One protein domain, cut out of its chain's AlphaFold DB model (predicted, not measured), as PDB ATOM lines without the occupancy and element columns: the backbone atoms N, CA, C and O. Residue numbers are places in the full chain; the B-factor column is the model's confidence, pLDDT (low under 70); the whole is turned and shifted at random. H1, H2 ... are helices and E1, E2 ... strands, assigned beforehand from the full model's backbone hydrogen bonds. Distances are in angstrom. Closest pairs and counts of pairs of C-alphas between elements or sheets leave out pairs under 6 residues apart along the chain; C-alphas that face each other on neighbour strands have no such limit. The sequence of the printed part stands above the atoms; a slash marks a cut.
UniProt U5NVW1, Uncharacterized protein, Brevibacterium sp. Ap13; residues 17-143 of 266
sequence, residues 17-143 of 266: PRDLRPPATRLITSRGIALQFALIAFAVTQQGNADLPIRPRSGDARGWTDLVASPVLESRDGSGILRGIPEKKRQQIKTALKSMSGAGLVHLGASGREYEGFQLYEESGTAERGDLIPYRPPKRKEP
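Overview. This is residues 17 to 143 of the 266 residues of an uncharacterized protein of Brevibacterium sp. Ap13 (UniProt U5NVW1). With little regular structure, the domain has a core where helices H2 and H3 meet at about a right angle, short H1 beside their junction; the small hairpin E1 and E2 lies toward one end, and residues 75 to 81 stick out at the other. The printed part has 127 residues, with three named helices, then two antiparallel strands; the class is mixed, with 47 residues in named elements. It is compact, radius of gyration of the C-alphas 16.0 A, spanning 55 by 39 by 30 A.

Arrangement. H1, residues 23 to 27, only just touches H2, residues 34 to 46, with 3 pairs of C-alphas within 8 A, the closest those of Leu 27 and Leu 35, 5.2 A. H2 touches H3, residues 85 to 102, about perpendicular at 87 degrees; the closest C-alphas, of Ala 34 and Ala 96, are 4.2 A apart. E1, residues 119 to 126, bends by 97 degrees at residue 123 and forms a hairpin with E2, residues 132 to 134; N 122 and O 133, 2.8 A, are within hydrogen-bond range. In H1, H2 and H3 every O i to N i+4 pair is within range.

Along the chain. H1 begins at C-alpha 23 (188.418, 188.566, 188.681). H2 measures 18.3 A, H3 25.8 A and E1 14.5 A. E2 ends at C-alpha 134 (174.939, 182.328, 185.196).

Size, cuts and confidence. The farthest C-alphas, of Gly 78 and Arg 129, are 56.2 A apart. The printed part has no cut; links H2 to H3 and H3 to E1 are long. Model confidence is under 70 for 29 residues, among them 70 to 84 and 124 to 131.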
ATOM      1  N   PRO A  17     199.451 191.831 183.345       78.56
ATOM      2  CA  PRO A  17     198.412 192.697 182.798       78.56
ATOM      3  C   PRO A  17     197.050 192.454 183.458       78.56
ATOM      4  O   PRO A  17     196.718 191.334 183.849       78.56
ATOM      5  N   ARG A  18     196.275 193.527 183.662       77.44
ATOM      6  CA  ARG A  18     195.050 193.485 184.478       77.44
ATOM      7  C   ARG A  18     194.033 192.487 183.928       77.44
ATOM      8  O   ARG A  18     193.424 191.778 184.711       77.44
ATOM      9  N   ASP A  19     193.877 192.415 182.616       76.75
ATOM     10  CA  ASP A  19     193.018 191.481 181.881       76.75
ATOM     11  C   ASP A  19     193.363 190.003 182.117       76.75
ATOM     12  O   ASP A  19     192.459 189.171 182.160       76.75
ATOM     13  N   LEU A  20     194.637 189.689 182.366       76.69
ATOM     14  CA  LEU A  20     195.098 188.328 182.650       76.69
ATOM     15  C   LEU A  20     194.941 187.924 184.123       76.69
ATOM     16  O   LEU A  20     195.079 186.751 184.457       76.69
ATOM     17  N   ARG A  21     194.648 188.869 185.024       80.56
ATOM     18  CA  ARG A  21     194.492 188.581 186.458       80.56
ATOM     19  C   ARG A  21     193.196 187.814 186.749       80.56
ATOM     20  O   ARG A  21     192.249 187.866 185.966       80.56
ATOM     21  N   PRO A  22     193.072 187.158 187.909       81.62
ATOM     22  CA  PRO A  22     191.783 186.677 188.399       81.62
ATOM     23  C   PRO A  22     190.762 187.816 188.590       81.62
ATOM     24  O   PRO A  22     191.161 188.966 188.804       81.62
ATOM     25  N   PRO A  23     189.445 187.529 188.573       81.62
ATOM     26  CA  PRO A  23     188.418 188.566 188.681       81.62
ATOM     27  C   PRO A  23     188.548 189.452 189.930       81.62
ATOM     28  O   PRO A  23     188.414 190.668 189.825       81.62
ATOM     29  N   ALA A  24     188.901 188.891 191.092       81.44
ATOM     30  CA  ALA A  24     189.039 189.665 192.329       81.44
ATOM     31  C   ALA A  24     190.083 190.795 192.212       81.44
ATOM     32  O   ALA A  24     189.805 191.943 192.553       81.44
ATOM     33  N   THR A  25     191.262 190.506 191.655       82.81
ATOM     34  CA  THR A  25     192.333 191.500 191.481       82.81
ATOM     35  C   THR A  25     192.205 192.325 190.206       82.81
ATOM     36  O   THR A  25     192.760 193.422 190.132       82.81
ATOM     37  N   ARG A  26     191.394 191.877 189.238       86.06
ATOM     38  CA  ARG A  26     190.861 192.729 188.163       86.06
ATOM     39  C   ARG A  26     189.999 193.860 188.709       86.06
ATOM     40  O   ARG A  26     190.027 194.948 188.139       86.06
ATOM     41  N   LEU A  27     189.250 193.634 189.786       86.88
ATOM     42  CA  LEU A  27     188.352 194.634 190.364       86.88
ATOM     43  C   LEU A  27     189.037 195.619 191.317       86.88
ATOM     44  O   LEU A  27     188.453 196.672 191.565       86.88
ATOM     45  N   ILE A  28     190.261 195.335 191.781       84.44
ATOM     46  CA  ILE A  28     191.003 196.248 192.662       84.44
ATOM     47  C   ILE A  28     191.189 197.600 191.973       84.44
ATOM     48  O   ILE A  28     191.778 197.708 190.891       84.44
ATOM     49  N   THR A  29     190.713 198.651 192.631       76.19
ATOM     50  CA  THR A  29     190.935 200.039 192.223       76.19
ATOM     51  C   THR A  29     191.214 200.900 193.448       76.19
ATOM     52  O   THR A  29     190.703 200.641 194.528       76.19
ATOM     53  N   SER A  30     192.008 201.962 193.302       63.97
ATOM     54  CA  SER A  30     192.445 202.775 194.448       63.97
ATOM     55  C   SER A  30     191.318 203.506 195.190       63.97
ATOM     56  O   SER A  30     191.524 203.944 196.317       63.97
ATOM     57  N   ARG A  31     190.150 203.697 194.557       65.75
ATOM     58  CA  ARG A  31     189.007 204.454 195.112       65.75
ATOM     59  C   ARG A  31     187.637 203.890 194.717       65.75
ATOM     60  O   ARG A  31     186.635 204.600 194.811       65.75
ATOM     61  N   GLY A  32     187.589 202.669 194.194       76.38
ATOM     62  CA  GLY A  32     186.336 202.031 193.797       76.38
ATOM     63  C   GLY A  32     185.801 201.100 194.876       76.38
ATOM     64  O   GLY A  32     186.482 200.788 195.840       76.38
ATOM     65  N   ILE A  33     184.561 200.664 194.676       88.44
ATOM     66  CA  ILE A  33     183.882 199.668 195.515       88.44
ATOM     67  C   ILE A  33     183.628 198.380 194.723       88.44
ATOM     68  O   ILE A  33     182.686 197.657 195.011       88.44
ATOM     69  N   ALA A  34     184.365 198.142 193.635       91.38
ATOM     70  CA  ALA A  34     183.988 197.120 192.664       91.38
ATOM     71  C   ALA A  34     184.111 195.705 193.242       91.38
ATOM     72  O   ALA A  34     183.176 194.917 193.107       91.38
ATOM     73  N   LEU A  35     185.217 195.407 193.935       92.62
ATOM     74  CA  LEU A  35     185.396 194.126 194.617       92.62
ATOM     75  C   LEU A  35     184.426 193.987 195.797       92.62
ATOM     76  O   LEU A  35     183.730 192.980 195.895       92.62
ATOM     77  N   GLN A  36     184.317 195.022 196.635       93.62
ATOM     78  CA  GLN A  36     183.332 195.081 197.720       93.62
ATOM     79  C   GLN A  36     181.907 194.785 197.217       93.62
ATOM     80  O   GLN A  36     181.209 193.937 197.769       93.62
ATOM     81  N   PHE A  37     181.464 195.474 196.166       93.94
ATOM     82  CA  PHE A  37     180.122 195.325 195.611       93.94
ATOM     83  C   PHE A  37     179.911 193.940 195.002       93.94
ATOM     84  O   PHE A  37     178.851 193.359 195.212       93.94
ATOM     85  N   ALA A  38     180.913 193.375 194.320       93.62
ATOM     86  CA  ALA A  38     180.839 192.007 193.817       93.62
ATOM     87  C   ALA A  38     180.594 191.003 194.957       93.62
ATOM     88  O   ALA A  38     179.674 190.193 194.872       93.62
ATOM     89  N   LEU A  39     181.346 191.109 196.059       94.25
ATOM     90  CA  LEU A  39     181.182 190.246 197.233       94.25
ATOM     91  C   LEU A  39     179.785 190.377 197.861       94.25
ATOM     92  O   LEU A  39     179.154 189.367 198.172       94.25
ATOM     93  N   ILE A  40     179.276 191.605 197.998       94.44
ATOM     94  CA  ILE A  40     177.917 191.864 198.498       94.44
ATOM     95  C   ILE A  40     176.872 191.253 197.558       94.44
ATOM     96  O   ILE A  40     175.949 190.586 198.020       94.44
ATOM     97  N   ALA A  41     177.020 191.436 196.244       93.50
ATOM     98  CA  ALA A  41     176.084 190.911 195.256       93.50
ATOM     99  C   ALA A  41     176.023 189.376 195.282       93.50
ATOM    100  O   ALA A  41     174.926 188.807 195.285       93.50
ATOM    101  N   PHE A  42     177.171 188.697 195.386       92.62
ATOM    102  CA  PHE A  42     177.212 187.245 195.564       92.62
ATOM    103  C   PHE A  42     176.551 186.815 196.878       92.62
ATOM    104  O   PHE A  42     175.712 185.917 196.860       92.62
ATOM    105  N   ALA A  43     176.841 187.482 197.999       92.88
ATOM    106  CA  ALA A  43     176.240 187.156 199.295       92.88
ATOM    107  C   ALA A  43     174.709 187.311 199.299       92.88
ATOM    108  O   ALA A  43     173.989 186.422 199.751       92.88
ATOM    109  N   VAL A  44     174.195 188.408 198.740       91.94
ATOM    110  CA  VAL A  44     172.752 188.668 198.606       91.94
ATOM    111  C   VAL A  44     172.085 187.623 197.711       91.94
ATOM    112  O   VAL A  44     170.995 187.135 198.025       91.94
ATOM    113  N   THR A  45     172.756 187.226 196.628       91.38
ATOM    114  CA  THR A  45     172.268 186.180 195.718       91.38
ATOM    115  C   THR A  45     172.238 184.811 196.393       91.38
ATOM    116  O   THR A  45     171.263 184.078 196.244       91.38
ATOM    117  N   GLN A  46     173.246 184.480 197.204       91.19
ATOM    118  CA  GLN A  46     173.269 183.253 198.012       91.19
ATOM    119  C   GLN A  46     172.138 183.192 199.046       91.19
ATOM    120  O   GLN A  46     171.684 182.101 199.383       91.19
ATOM    121  N   GLN A  47     171.641 184.341 199.508       89.00
ATOM    122  CA  GLN A  47     170.473 184.434 200.389       89.00
ATOM    123  C   GLN A  47     169.125 184.410 199.646       89.00
ATOM    124  O   GLN A  47     168.084 184.502 200.292       89.00
ATOM    125  N   GLY A  48     169.116 184.322 198.310       86.00
ATOM    126  CA  GLY A  48     167.892 184.327 197.501       86.00
ATOM    127  C   GLY A  48     167.254 185.709 197.314       86.00
ATOM    128  O   GLY A  48     166.089 185.792 196.945       86.00
ATOM    129  N   ASN A  49     167.999 186.793 197.555       79.38
ATOM    130  CA  ASN A  49     167.482 188.166 197.597       79.38
ATOM    131  C   ASN A  49     168.016 189.061 196.457       79.38
ATOM    132  O   ASN A  49     168.165 190.261 196.651       79.38
ATOM    133  N   ALA A  50     168.364 188.499 195.293       76.12
ATOM    134  CA  ALA A  50     169.082 189.228 194.235       76.12
ATOM    135  C   ALA A  50     168.241 190.255 193.448       76.12
ATOM    136  O   ALA A  50     168.813 191.099 192.758       76.12
ATOM    137  N   ASP A  51     166.910 190.208 193.547       82.38
ATOM    138  CA  ASP A  51     166.012 191.120 192.829       82.38
ATOM    139  C   ASP A  51     165.784 192.414 193.621       82.38
ATOM    140  O   ASP A  51     164.723 192.656 194.194       82.38
ATOM    141  N   LEU A  52     166.844 193.219 193.734       85.81
ATOM    142  CA  LEU A  52     166.796 194.529 194.378       85.81
ATOM    143  C   LEU A  52     166.923 195.637 193.330       85.81
ATOM    144  O   LEU A  52     167.785 195.557 192.445       85.81
ATOM    145  N   PRO A  53     166.136 196.718 193.449       87.00
ATOM    146  CA  PRO A  53     166.357 197.903 192.639       87.00
ATOM    147  C   PRO A  53     167.665 198.578 193.064       87.00
ATOM    148  O   PRO A  53     168.137 198.424 194.197       87.00
ATOM    149  N   ILE A  54     168.276 199.363 192.170       86.75
ATOM    150  CA  ILE A  54     169.501 200.103 192.519       86.75
ATOM    151  C   ILE A  54     169.223 201.056 193.685       86.75
ATOM    152  O   ILE A  54     170.007 201.116 194.632       86.75
ATOM    153  N   ARG A  55     168.079 201.746 193.637       85.94
ATOM    154  CA  ARG A  55     167.541 202.565 194.723       85.94
ATOM    155  C   ARG A  55     166.174 202.057 195.151       85.94
ATOM    156  O   ARG A  55     165.392 201.714 194.267       85.94
ATOM    157  N   PRO A  56     165.844 202.117 196.446       82.56
ATOM    158  CA  PRO A  56     164.480 201.865 196.881       82.56
ATOM    159  C   PRO A  56     163.524 202.889 196.245       82.56
ATOM    160  O   PRO A  56     163.789 204.096 196.237       82.56
ATOM    161  N   ARG A  57     162.417 202.404 195.690       82.00
ATOM    162  CA  ARG A  57     161.257 203.187 195.252       82.00
ATOM    163  C   ARG A  57     160.225 203.239 196.376       82.00
ATOM    164  O   ARG A  57     160.361 202.587 197.409       82.00
ATOM    165  N   SER A  58     159.174 204.035 196.187       73.56
ATOM    166  CA  SER A  58     158.056 204.061 197.135       73.56
ATOM    167  C   SER A  58     157.427 202.666 197.235       73.56
ATOM    168  O   SER A  58     156.955 202.139 196.230       73.56
ATOM    169  N   GLY A  59     157.463 202.075 198.432       69.50
ATOM    170  CA  GLY A  59     156.991 200.711 198.696       69.50
ATOM    171  C   GLY A  59     158.089 199.643 198.756       69.50
ATOM    172  O   GLY A  59     157.824 198.555 199.260       69.50
ATOM    173  N   ASP A  60     159.318 199.947 198.327       75.75
ATOM    174  CA  ASP A  60     160.436 199.008 198.431       75.75
ATOM    175  C   ASP A  60     161.020 199.010 199.848       75.75
ATOM    176  O   ASP A  60     161.263 200.063 200.439       75.75
ATOM    177  N   ALA A  61     161.302 197.820 200.382       75.81
ATOM    178  CA  ALA A  61     161.912 197.683 201.705       75.81
ATOM    179  C   ALA A  61     163.399 198.092 201.727       75.81
ATOM    180  O   ALA A  61     163.898 198.515 202.767       75.81
ATOM    181  N   ARG A  62     164.117 197.916 200.605       85.75
ATOM    182  CA  ARG A  62     165.550 198.226 200.444       85.75
ATOM    183  C   ARG A  62     165.970 198.214 198.971       85.75
ATOM    184  O   ARG A  62     165.335 197.545 198.158       85.75
ATOM    185  N   GLY A  63     167.079 198.874 198.648       88.31
ATOM    186  CA  GLY A  63     167.789 198.761 197.369       88.31
ATOM    187  C   GLY A  63     169.290 198.503 197.538       88.31
ATOM    188  O   GLY A  63     169.823 198.505 198.650       88.31
ATOM    189  N   TRP A  64     170.010 198.319 196.429       90.88
ATOM    190  CA  TRP A  64     171.464 198.091 196.453       90.88
ATOM    191  C   TRP A  64     172.243 199.232 197.126       90.88
ATOM    192  O   TRP A  64     173.262 198.980 197.768       90.88
ATOM    193  N   THR A  65     171.766 200.480 197.038       89.44
ATOM    194  CA  THR A  65     172.377 201.628 197.735       89.44
ATOM    195  C   THR A  65     172.360 201.519 199.260       89.44
ATOM    196  O   THR A  65     173.193 202.154 199.915       89.44
ATOM    197  N   ASP A  66     171.447 200.729 199.824       88.56
ATOM    198  CA  ASP A  66     171.324 200.536 201.273       88.56
ATOM    199  C   ASP A  66     172.307 199.478 201.786       88.56
ATOM    200  O   ASP A  66     172.679 199.490 202.954       88.56
ATOM    201  N   LEU A  67     172.790 198.609 200.893       89.38
ATOM    202  CA  LEU A  67     173.742 197.540 201.202       89.38
ATOM    203  C   LEU A  67     175.203 197.966 201.054       89.38
ATOM    204  O   LEU A  67     176.101 197.179 201.327       89.38
ATOM    205  N   VAL A  68     175.467 199.189 200.592       86.19
ATOM    206  CA  VAL A  68     176.823 199.686 200.357       86.19
ATOM    207  C   VAL A  68     177.111 200.866 201.278       86.19
ATOM    208  O   VAL A  68     176.475 201.923 201.191       86.19
ATOM    209  N   ALA A  69     178.125 200.716 202.128       78.69
ATOM    210  CA  ALA A  69     178.763 201.845 202.790       78.69
ATOM    211  C   ALA A  69     179.602 202.625 201.765       78.69
ATOM    212  O   ALA A  69     180.349 202.029 200.991       78.69
ATOM    213  N   SER A  70     179.462 203.951 201.737       65.31
ATOM    214  CA  SER A  70     180.250 204.815 200.857       65.31
ATOM    215  C   SER A  70     181.171 205.682 201.709       65.31
ATOM    216  O   SER A  70     180.652 206.435 202.533       65.31
ATOM    217  N   PRO A  71     182.494 205.669 201.474       55.56
ATOM    218  CA  PRO A  71     183.471 206.452 202.231       55.56
ATOM    219  C   PRO A  71     183.479 207.934 201.823       55.56
ATOM    220  O   PRO A  71     184.516 208.588 201.874       55.56
ATOM    221  N   VAL A  72     182.351 208.479 201.351       52.22
ATOM    222  CA  VAL A  72     182.271 209.891 200.957       52.22
ATOM    223  C   VAL A  72     182.399 210.721 202.226       52.22
ATOM    224  O   VAL A  72     181.419 210.966 202.921       52.22
ATOM    225  N   LEU A  73     183.633 211.145 202.495       45.47
ATOM    226  CA  LEU A  73     183.922 212.288 203.338       45.47
ATOM    227  C   LEU A  73     183.089 213.447 202.803       45.47
ATOM    228  O   LEU A  73     183.077 213.724 201.595       45.47
ATOM    229  N   GLU A  74     182.343 214.063 203.707       40.81
ATOM    230  CA  GLU A  74     181.603 215.283 203.451       40.81
ATOM    231  C   GLU A  74     182.516 216.255 202.698       40.81
ATOM    232  O   GLU A  74     183.617 216.581 203.149       40.81
ATOM    233  N   SER A  75     182.095 216.685 201.508       39.06
ATOM    234  CA  SER A  75     182.726 217.838 200.879       39.06
ATOM    235  C   SER A  75     182.510 218.991 201.851       39.06
ATOM    236  O   SER A  75     181.372 219.389 202.086       39.06
ATOM    237  N   ARG A  76     183.599 219.462 202.462       40.44
ATOM    238  CA  ARG A  76     183.649 220.500 203.502       40.44
ATOM    239  C   ARG A  76     183.332 221.899 202.948       40.44
ATOM    240  O   ARG A  76     183.861 222.888 203.436       40.44
ATOM    241  N   ASP A  77     182.468 221.968 201.943       40.72
ATOM    242  CA  ASP A  77     181.908 223.200 201.413       40.72
ATOM    243  C   ASP A  77     180.578 223.386 202.137       40.72
ATOM    244  O   ASP A  77     179.633 222.637 201.889       40.72
ATOM    245  N   GLY A  78     180.555 224.314 203.099       42.53
ATOM    246  CA  GLY A  78     179.540 224.519 204.144       42.53
ATOM    247  C   GLY A  78     178.108 224.809 203.673       42.53
ATOM    248  O   GLY A  78     177.510 225.804 204.065       42.53
ATOM    249  N   SER A  79     177.537 223.920 202.868       44.69
ATOM    250  CA  SER A  79     176.204 224.001 202.280       44.69
ATOM    251  C   SER A  79     175.483 222.646 202.361       44.69
ATOM    252  O   SER A  79     175.101 222.055 201.361       44.69
ATOM    253  N   GLY A  80     175.300 222.115 203.575       46.09
ATOM    254  CA  GLY A  80     174.244 221.129 203.879       46.09
ATOM    255  C   GLY A  80     174.123 219.907 202.947       46.09
ATOM    256  O   GLY A  80     173.015 219.537 202.549       46.09
ATOM    257  N   ILE A  81     175.235 219.261 202.579       47.38
ATOM    258  CA  ILE A  81     175.272 218.201 201.553       47.38
ATOM    259  C   ILE A  81     174.958 216.812 202.147       47.38
ATOM    260  O   ILE A  81     175.738 215.874 202.022       47.38
ATOM    261  N   LEU A  82     173.775 216.633 202.742       49.97
ATOM    262  CA  LEU A  82     173.211 215.287 202.971       49.97
ATOM    263  C   LEU A  82     172.452 214.773 201.730       49.97
ATOM    264  O   LEU A  82     172.370 213.570 201.488       49.97
ATOM    265  N   ARG A  83     171.968 215.680 200.865       51.66
ATOM    266  CA  ARG A  83     171.173 215.351 199.663       51.66
ATOM    267  C   ARG A  83     171.932 214.584 198.567       51.66
ATOM    268  O   ARG A  83     171.300 213.931 197.744       51.66
ATOM    269  N   GLY A  84     173.266 214.637 198.542       62.66
ATOM    270  CA  GLY A  84     174.085 214.046 197.470       62.66
ATOM    271  C   GLY A  84     174.553 212.605 197.703       62.66
ATOM    272  O   GLY A  84     175.077 211.980 196.781       62.66
ATOM    273  N   ILE A  85     174.393 212.058 198.913       71.81
ATOM    274  CA  ILE A  85     174.938 210.737 199.277       71.81
ATOM    275  C   ILE A  85     174.287 209.599 198.468       71.81
ATOM    276  O   ILE A  85     175.030 208.799 197.892       71.81
ATOM    277  N   PRO A  86     172.945 209.530 198.321       76.38
ATOM    278  CA  PRO A  86     172.310 208.492 197.501       76.38
ATOM    279  C   PRO A  86     172.696 208.578 196.016       76.38
ATOM    280  O   PRO A  86     172.737 207.568 195.311       76.38
ATOM    281  N   GLU A  87     172.996 209.782 195.519       79.88
ATOM    282  CA  GLU A  87     173.489 210.027 194.156       79.88
ATOM    283  C   GLU A  87     174.900 209.514 193.942       79.88
ATOM    284  O   GLU A  87     175.143 208.737 193.016       79.88
ATOM    285  N   LYS A  88     175.802 209.825 194.868       82.31
ATOM    286  CA  LYS A  88     177.170 209.314 194.833       82.31
ATOM    287  C   LYS A  88     177.211 207.787 194.950       82.31
ATOM    288  O   LYS A  88     177.875 207.152 194.133       82.31
ATOM    289  N   LYS A  89     176.442 207.189 195.872       85.38
ATOM    290  CA  LYS A  89     176.335 205.723 196.013       85.38
ATOM    291  C   LYS A  89     175.826 205.054 194.739       85.38
ATOM    292  O   LYS A  89     176.419 204.085 194.272       85.38
ATOM    293  N   ARG A  90     174.767 205.599 194.131       87.31
ATOM    294  CA  ARG A  90     174.243 205.099 192.852       87.31
ATOM    295  C   ARG A  90     175.327 205.113 191.774       87.31
ATOM    296  O   ARG A  90     175.539 204.112 191.095       87.31
ATOM    297  N   GLN A  91     176.037 206.230 191.627       86.88
ATOM    298  CA  GLN A  91     177.083 206.360 190.617       86.88
ATOM    299  C   GLN A  91     178.270 205.414 190.873       86.88
ATOM    300  O   GLN A  91     178.832 204.863 189.922       86.88
ATOM    301  N   GLN A  92     178.625 205.178 192.139       88.19
ATOM    302  CA  GLN A  92     179.625 204.181 192.525       88.19
ATOM    303  C   GLN A  92     179.186 202.765 192.139       88.19
ATOM    304  O   GLN A  92     179.961 202.063 191.495       88.19
ATOM    305  N   ILE A  93     177.939 202.374 192.432       90.69
ATOM    306  CA  ILE A  93     177.395 201.057 192.054       90.69
ATOM    307  C   ILE A  93     177.409 200.881 190.533       90.69
ATOM    308  O   ILE A  93     177.883 199.865 190.035       90.69
ATOM    309  N   LYS A  94     176.993 201.890 189.760       90.19
ATOM    310  CA  LYS A  94     177.057 201.827 188.287       90.19
ATOM    311  C   LYS A  94     178.488 201.658 187.771       90.19
ATOM    312  O   LYS A  94     178.711 200.959 186.784       90.19
ATOM    313  N   THR A  95     179.459 202.293 188.421       90.00
ATOM    314  CA  THR A  95     180.883 202.173 188.069       90.00
ATOM    315  C   THR A  95     181.438 200.796 188.445       90.00
ATOM    316  O   THR A  95     182.187 200.202 187.666       90.00
ATOM    317  N   ALA A  96     181.023 200.251 189.591       91.69
ATOM    318  CA  ALA A  96     181.325 198.888 190.011       91.69
ATOM    319  C   ALA A  96     180.751 197.861 189.028       91.69
ATOM    320  O   ALA A  96     181.500 197.032 188.527       91.69
ATOM    321  N   LEU A  97     179.475 197.984 188.654       92.12
ATOM    322  CA  LEU A  97     178.814 197.122 187.670       92.12
ATOM    323  C   LEU A  97     179.530 197.131 186.315       92.12
ATOM    324  O   LEU A  97     179.781 196.075 185.743       92.12
ATOM    325  N   LYS A  98     179.942 198.303 185.814       90.75
ATOM    326  CA  LYS A  98     180.762 198.386 184.592       90.75
ATOM    327  C   LYS A  98     182.103 197.666 184.740       90.75
ATOM    328  O   LYS A  98     182.520 196.969 183.821       90.75
ATOM    329  N   SER A  99     182.755 197.810 185.893       90.00
ATOM    330  CA  SER A  99     184.030 197.139 186.182       90.00
ATOM    331  C   SER A  99     183.859 195.618 186.263       90.00
ATOM    332  O   SER A  99     184.652 194.881 185.688       90.00
ATOM    333  N   MET A 100     182.787 195.150 186.907       90.69
ATOM    334  CA  MET A 100     182.396 193.740 186.950       90.69
ATOM    335  C   MET A 100     182.079 193.199 185.558       90.69
ATOM    336  O   MET A 100     182.470 192.079 185.243       90.69
ATOM    337  N   SER A 101     181.421 193.990 184.709       88.94
ATOM    338  CA  SER A 101     181.084 193.577 183.345       88.94
ATOM    339  C   SER A 101     182.345 193.426 182.499       88.94
ATOM    340  O   SER A 101     182.533 192.392 181.867       88.94
ATOM    341  N   GLY A 102     183.275 194.385 182.589       85.00
ATOM    342  CA  GLY A 102     184.601 194.270 181.970       85.00
ATOM    343  C   GLY A 102     185.441 193.111 182.520       85.00
ATOM    344  O   GLY A 102     186.307 192.597 181.820       85.00
ATOM    345  N   ALA A 103     185.176 192.662 183.750       85.62
ATOM    346  CA  ALA A 103     185.796 191.477 184.339       85.62
ATOM    347  C   ALA A 103     185.062 190.159 184.008       85.62
ATOM    348  O   ALA A 103     185.534 189.103 184.423       85.62
ATOM    349  N   GLY A 104     183.944 190.198 183.273       86.06
ATOM    350  CA  GLY A 104     183.152 189.016 182.914       86.06
ATOM    351  C   GLY A 104     182.281 188.455 184.043       86.06
ATOM    352  O   GLY A 104     181.824 187.326 183.943       86.06
ATOM    353  N   LEU A 105     182.041 189.221 185.113       88.81
ATOM    354  CA  LEU A 105     181.286 188.774 186.294       88.81
ATOM    355  C   LEU A 105     179.804 189.147 186.265       88.81
ATOM    356  O   LEU A 105     179.042 188.712 187.126       88.81
ATOM    357  N   VAL A 106     179.390 190.001 185.329       90.19
ATOM    358  CA  VAL A 106     177.999 190.444 185.249       90.19
ATOM    359  C   VAL A 106     177.582 190.759 183.818       90.19
ATOM    360  O   VAL A 106     178.308 191.419 183.065       90.19
ATOM    361  N   HIS A 107     176.372 190.338 183.465       89.06
ATOM    362  CA  HIS A 107     175.627 190.893 182.348       89.06
ATOM    363  C   HIS A 107     174.828 192.098 182.823       89.06
ATOM    364  O   HIS A 107     173.971 191.988 183.701       89.06
ATOM    365  N   LEU A 108     175.115 193.258 182.244       86.81
ATOM    366  CA  LEU A 108     174.386 194.474 182.563       86.81
ATOM    367  C   LEU A 108     172.990 194.415 181.946       86.81
ATOM    368  O   LEU A 108     172.851 194.148 180.755       86.81
ATOM    369  N   GLY A 109     171.968 194.731 182.744       75.75
ATOM    370  CA  GLY A 109     170.630 194.989 182.221       75.75
ATOM    371  C   GLY A 109     170.593 196.229 181.318       75.75
ATOM    372  O   GLY A 109     171.603 196.896 181.074       75.75
ATOM    373  N   ALA A 110     169.404 196.592 180.837       73.06
ATOM    374  CA  ALA A 110     169.241 197.769 179.985       73.06
ATOM    375  C   ALA A 110     169.778 199.044 180.671       73.06
ATOM    376  O   ALA A 110     169.385 199.390 181.788       73.06
ATOM    377  N   SER A 111     170.645 199.790 179.977       65.06
ATOM    378  CA  SER A 111     171.277 201.013 180.503       65.06
ATOM    379  C   SER A 111     170.263 202.091 180.912       65.06
ATOM    380  O   SER A 111     170.508 202.829 181.869       65.06
ATOM    381  N   GLY A 112     169.109 202.140 180.235       62.50
ATOM    382  CA  GLY A 112     167.985 203.030 180.547       62.50
ATOM    383  C   GLY A 112     167.268 202.718 181.866       62.50
ATOM    384  O   GLY A 112     166.589 203.589 182.396       62.50
ATOM    385  N   ARG A 113     167.460 201.519 182.433       66.31
ATOM    386  CA  ARG A 113     166.994 201.136 183.778       66.31
ATOM    387  C   ARG A 113     168.142 201.068 184.780       66.31
ATOM    388  O   ARG A 113     168.123 200.267 185.697       66.31
ATOM    389  N   GLU A 114     169.191 201.857 184.570       75.56
ATOM    390  CA  GLU A 114     170.348 201.914 185.474       75.56
ATOM    391  C   GLU A 114     171.073 200.576 185.683       75.56
ATOM    392  O   GLU A 114     171.774 200.415 186.680       75.56
ATOM    393  N   TYR A 115     170.960 199.654 184.719       81.81
ATOM    394  CA  TYR A 115     171.444 198.275 184.827       81.81
ATOM    395  C   TYR A 115     170.703 197.421 185.875       81.81
ATOM    396  O   TYR A 115     171.233 196.399 186.301       81.81
ATOM    397  N   GLU A 116     169.485 197.800 186.280       80.62
ATOM    398  CA  GLU A 116     168.588 196.928 187.050       80.62
ATOM    399  C   GLU A 116     168.354 195.589 186.335       80.62
ATOM    400  O   GLU A 116     168.337 195.522 185.101       80.62
ATOM    401  N   GLY A 117     168.167 194.524 187.120       82.44
ATOM    402  CA  GLY A 117     168.037 193.161 186.600       82.44
ATOM    403  C   GLY A 117     169.339 192.598 186.024       82.44
ATOM    404  O   GLY A 117     169.295 191.715 185.168       82.44
ATOM    405  N   PHE A 118     170.495 193.127 186.445       89.31
ATOM    406  CA  PHE A 118     171.787 192.560 186.075       89.31
ATOM    407  C   PHE A 118     171.888 191.095 186.515       89.31
ATOM    408  O   PHE A 118     171.360 190.705 187.556       89.31
ATOM    409  N   GLN A 119     172.595 190.286 185.733       89.50
ATOM    410  CA  GLN A 119     172.778 188.863 186.017       89.50
ATOM    411  C   GLN A 119     174.233 188.593 186.358       89.50
ATOM    412  O   GLN A 119     175.120 188.905 185.565       89.50
ATOM    413  N   LEU A 120     174.479 188.036 187.543       91.38
ATOM    414  CA  LEU A 120     175.815 187.612 187.947       91.38
ATOM    415  C   LEU A 120     176.241 186.375 187.155       91.38
ATOM    416  O   LEU A 120     175.421 185.502 186.867       91.38
ATOM    417  N   TYR A 121     177.530 186.290 186.858       90.06
ATOM    418  CA  TYR A 121     178.169 185.129 186.250       90.06
ATOM    419  C   TYR A 121     179.111 184.436 187.231       90.06
ATOM    420  O   TYR A 121     179.533 185.017 188.234       90.06
ATOM    421  N   GLU A 122     179.408 183.170 186.954       85.38
ATOM    422  CA  GLU A 122     180.327 182.368 187.747       85.38
ATOM    423  C   GLU A 122     181.743 182.972 187.761       85.38
ATOM    424  O   GLU A 122     182.283 183.416 186.749       85.38
ATOM    425  N   GLU A 123     182.361 182.970 188.940       77.69
ATOM    426  CA  GLU A 123     183.673 183.577 189.197       77.69
ATOM    427  C   GLU A 123     184.830 182.808 188.536       77.69
ATOM    428  O   GLU A 123     185.919 183.354 188.345       77.69
ATOM    429  N   SER A 124     184.602 181.534 188.200       65.44
ATOM    430  CA  SER A 124     185.573 180.643 187.561       65.44
ATOM    431  C   SER A 124     185.830 180.996 186.087       65.44
ATOM    432  O   SER A 124     186.835 180.550 185.529       65.44
ATOM    433  N   GLY A 125     184.992 181.855 185.495       55.00
ATOM    434  CA  GLY A 125     185.118 182.355 184.131       55.00
ATOM    435  C   GLY A 125     184.161 181.681 183.148       55.00
ATOM    436  O   GLY A 125     183.077 181.226 183.505       55.00
ATOM    437  N   THR A 126     184.551 181.671 181.874       50.28
ATOM    438  CA  THR A 126     183.782 181.059 180.786       50.28
ATOM    439  C   THR A 126     183.878 179.536 180.829       50.28
ATOM    440  O   THR A 126     184.942 178.991 181.129       50.28
ATOM    441  N   ALA A 127     182.794 178.849 180.460       50.22
ATOM    442  CA  ALA A 127     182.796 177.408 180.214       50.22
ATOM    443  C   ALA A 127     183.907 177.012 179.220       50.22
ATOM    444  O   ALA A 127     184.387 177.853 178.459       50.22
ATOM    445  N   GLU A 128     184.245 175.718 179.125       45.25
ATOM    446  CA  GLU A 128     185.197 175.175 178.127       45.25
ATOM    447  C   GLU A 128     184.898 175.602 176.671       45.25
ATOM    448  O   GLU A 128     185.763 175.504 175.805       45.25
ATOM    449  N   ARG A 129     183.683 176.101 176.392       50.31
ATOM    450  CA  ARG A 129     183.231 176.597 175.081       50.31
ATOM    451  C   ARG A 129     183.156 178.123 174.938       50.31
ATOM    452  O   ARG A 129     182.729 178.594 173.893       50.31
ATOM    453  N   GLY A 130     183.569 178.895 175.943       57.81
ATOM    454  CA  GLY A 130     183.554 180.364 175.893       57.81
ATOM    455  C   GLY A 130     182.246 181.021 176.355       57.81
ATOM    456  O   GLY A 130     182.179 182.246 176.402       57.81
ATOM    457  N   ASP A 131     181.235 180.240 176.744       67.75
ATOM    458  CA  ASP A 131     179.962 180.773 177.240       67.75
ATOM    459  C   ASP A 131     180.075 181.239 178.700       67.75
ATOM    460  O   ASP A 131     180.693 180.575 179.538       67.75
ATOM    461  N   LEU A 132     179.456 182.380 179.018       75.06
ATOM    462  CA  LEU A 132     179.332 182.877 180.390       75.06
ATOM    463  C   LEU A 132     178.252 182.079 181.128       75.06
ATOM    464  O   LEU A 132     177.112 181.993 180.671       75.06
ATOM    465  N   ILE A 133     178.609 181.498 182.274       83.50
ATOM    466  CA  ILE A 133     177.706 180.661 183.071       83.50
ATOM    467  C   ILE A 133     177.010 181.541 184.116       83.50
ATOM    468  O   ILE A 133     177.710 182.153 184.926       83.50
ATOM    469  N   PRO A 134     175.663 181.625 184.142       88.31
ATOM    470  CA  PRO A 134     174.939 182.328 185.196       88.31
ATOM    471  C   PRO A 134     175.340 181.827 186.582       88.31
ATOM    472  O   PRO A 134     175.370 180.621 186.839       88.31
ATOM    473  N   TYR A 135     175.624 182.763 187.482       89.75
ATOM    474  CA  TYR A 135     175.971 182.437 188.851       89.75
ATOM    475  C   TYR A 135     174.812 181.706 189.525       89.75
ATOM    476  O   TYR A 135     173.657 182.135 189.473       89.75
ATOM    477  N   ARG A 136     175.150 180.639 190.243       89.38
ATOM    478  CA  ARG A 136     174.255 179.998 191.199       89.38
ATOM    479  C   ARG A 136     174.967 179.848 192.537       89.38
ATOM    480  O   ARG A 136     176.176 179.614 192.549       89.38
ATOM    481  N   PRO A 137     174.235 179.902 193.659       89.12
ATOM    482  CA  PRO A 137     174.812 179.586 194.954       89.12
ATOM    483  C   PRO A 137     175.489 178.201 194.930       89.12
ATOM    484  O   PRO A 137     174.902 177.240 194.405       89.12
ATOM    485  N   PRO A 138     176.721 178.081 195.460       87.00
ATOM    486  CA  PRO A 138     177.446 176.820 195.465       87.00
ATOM    487  C   PRO A 138     176.739 175.790 196.348       87.00
ATOM    488  O   PRO A 138     176.183 176.111 197.403       87.00
ATOM    489  N   LYS A 139     176.774 174.519 195.941       85.94
ATOM    490  CA  LYS A 139     176.248 173.425 196.770       85.94
ATOM    491  C   LYS A 139     177.302 173.001 197.794       85.94
ATOM    492  O   LYS A 139     178.485 172.949 197.493       85.94
ATOM    493  N   ARG A 140     176.876 172.581 198.991       76.00
ATOM    494  CA  ARG A 140     177.783 172.227 200.110       76.00
ATOM    495  C   ARG A 140     178.842 171.154 199.789       76.00
ATOM    496  O   ARG A 140     179.856 171.095 200.470       76.00
ATOM    497  N   LYS A 141     178.597 170.283 198.802       79.56
ATOM    498  CA  LYS A 141     179.513 169.202 198.377       79.56
ATOM    499  C   LYS A 141     180.203 169.478 197.036       79.56
ATOM    500  O   LYS A 141     180.781 168.571 196.448       79.56
ATOM    501  N   GLU A 142     180.073 170.689 196.510       84.12
ATOM    502  CA  GLU A 142     180.681 171.063 195.240       84.12
ATOM    503  C   GLU A 142     182.201 171.240 195.418       84.12
ATOM    504  O   GLU A 142     182.633 171.852 196.400       84.12
ATOM    505  N   PRO A 143     183.033 170.660 194.533       78.56
ATOM    506  CA  PRO A 143     184.480 170.802 194.628       78.56
ATOM    507  C   PRO A 143     184.906 172.254 194.383       78.56
ATOM    508  O   PRO A 143     184.237 172.995 193.668       78.56
TER     509      PRO A 143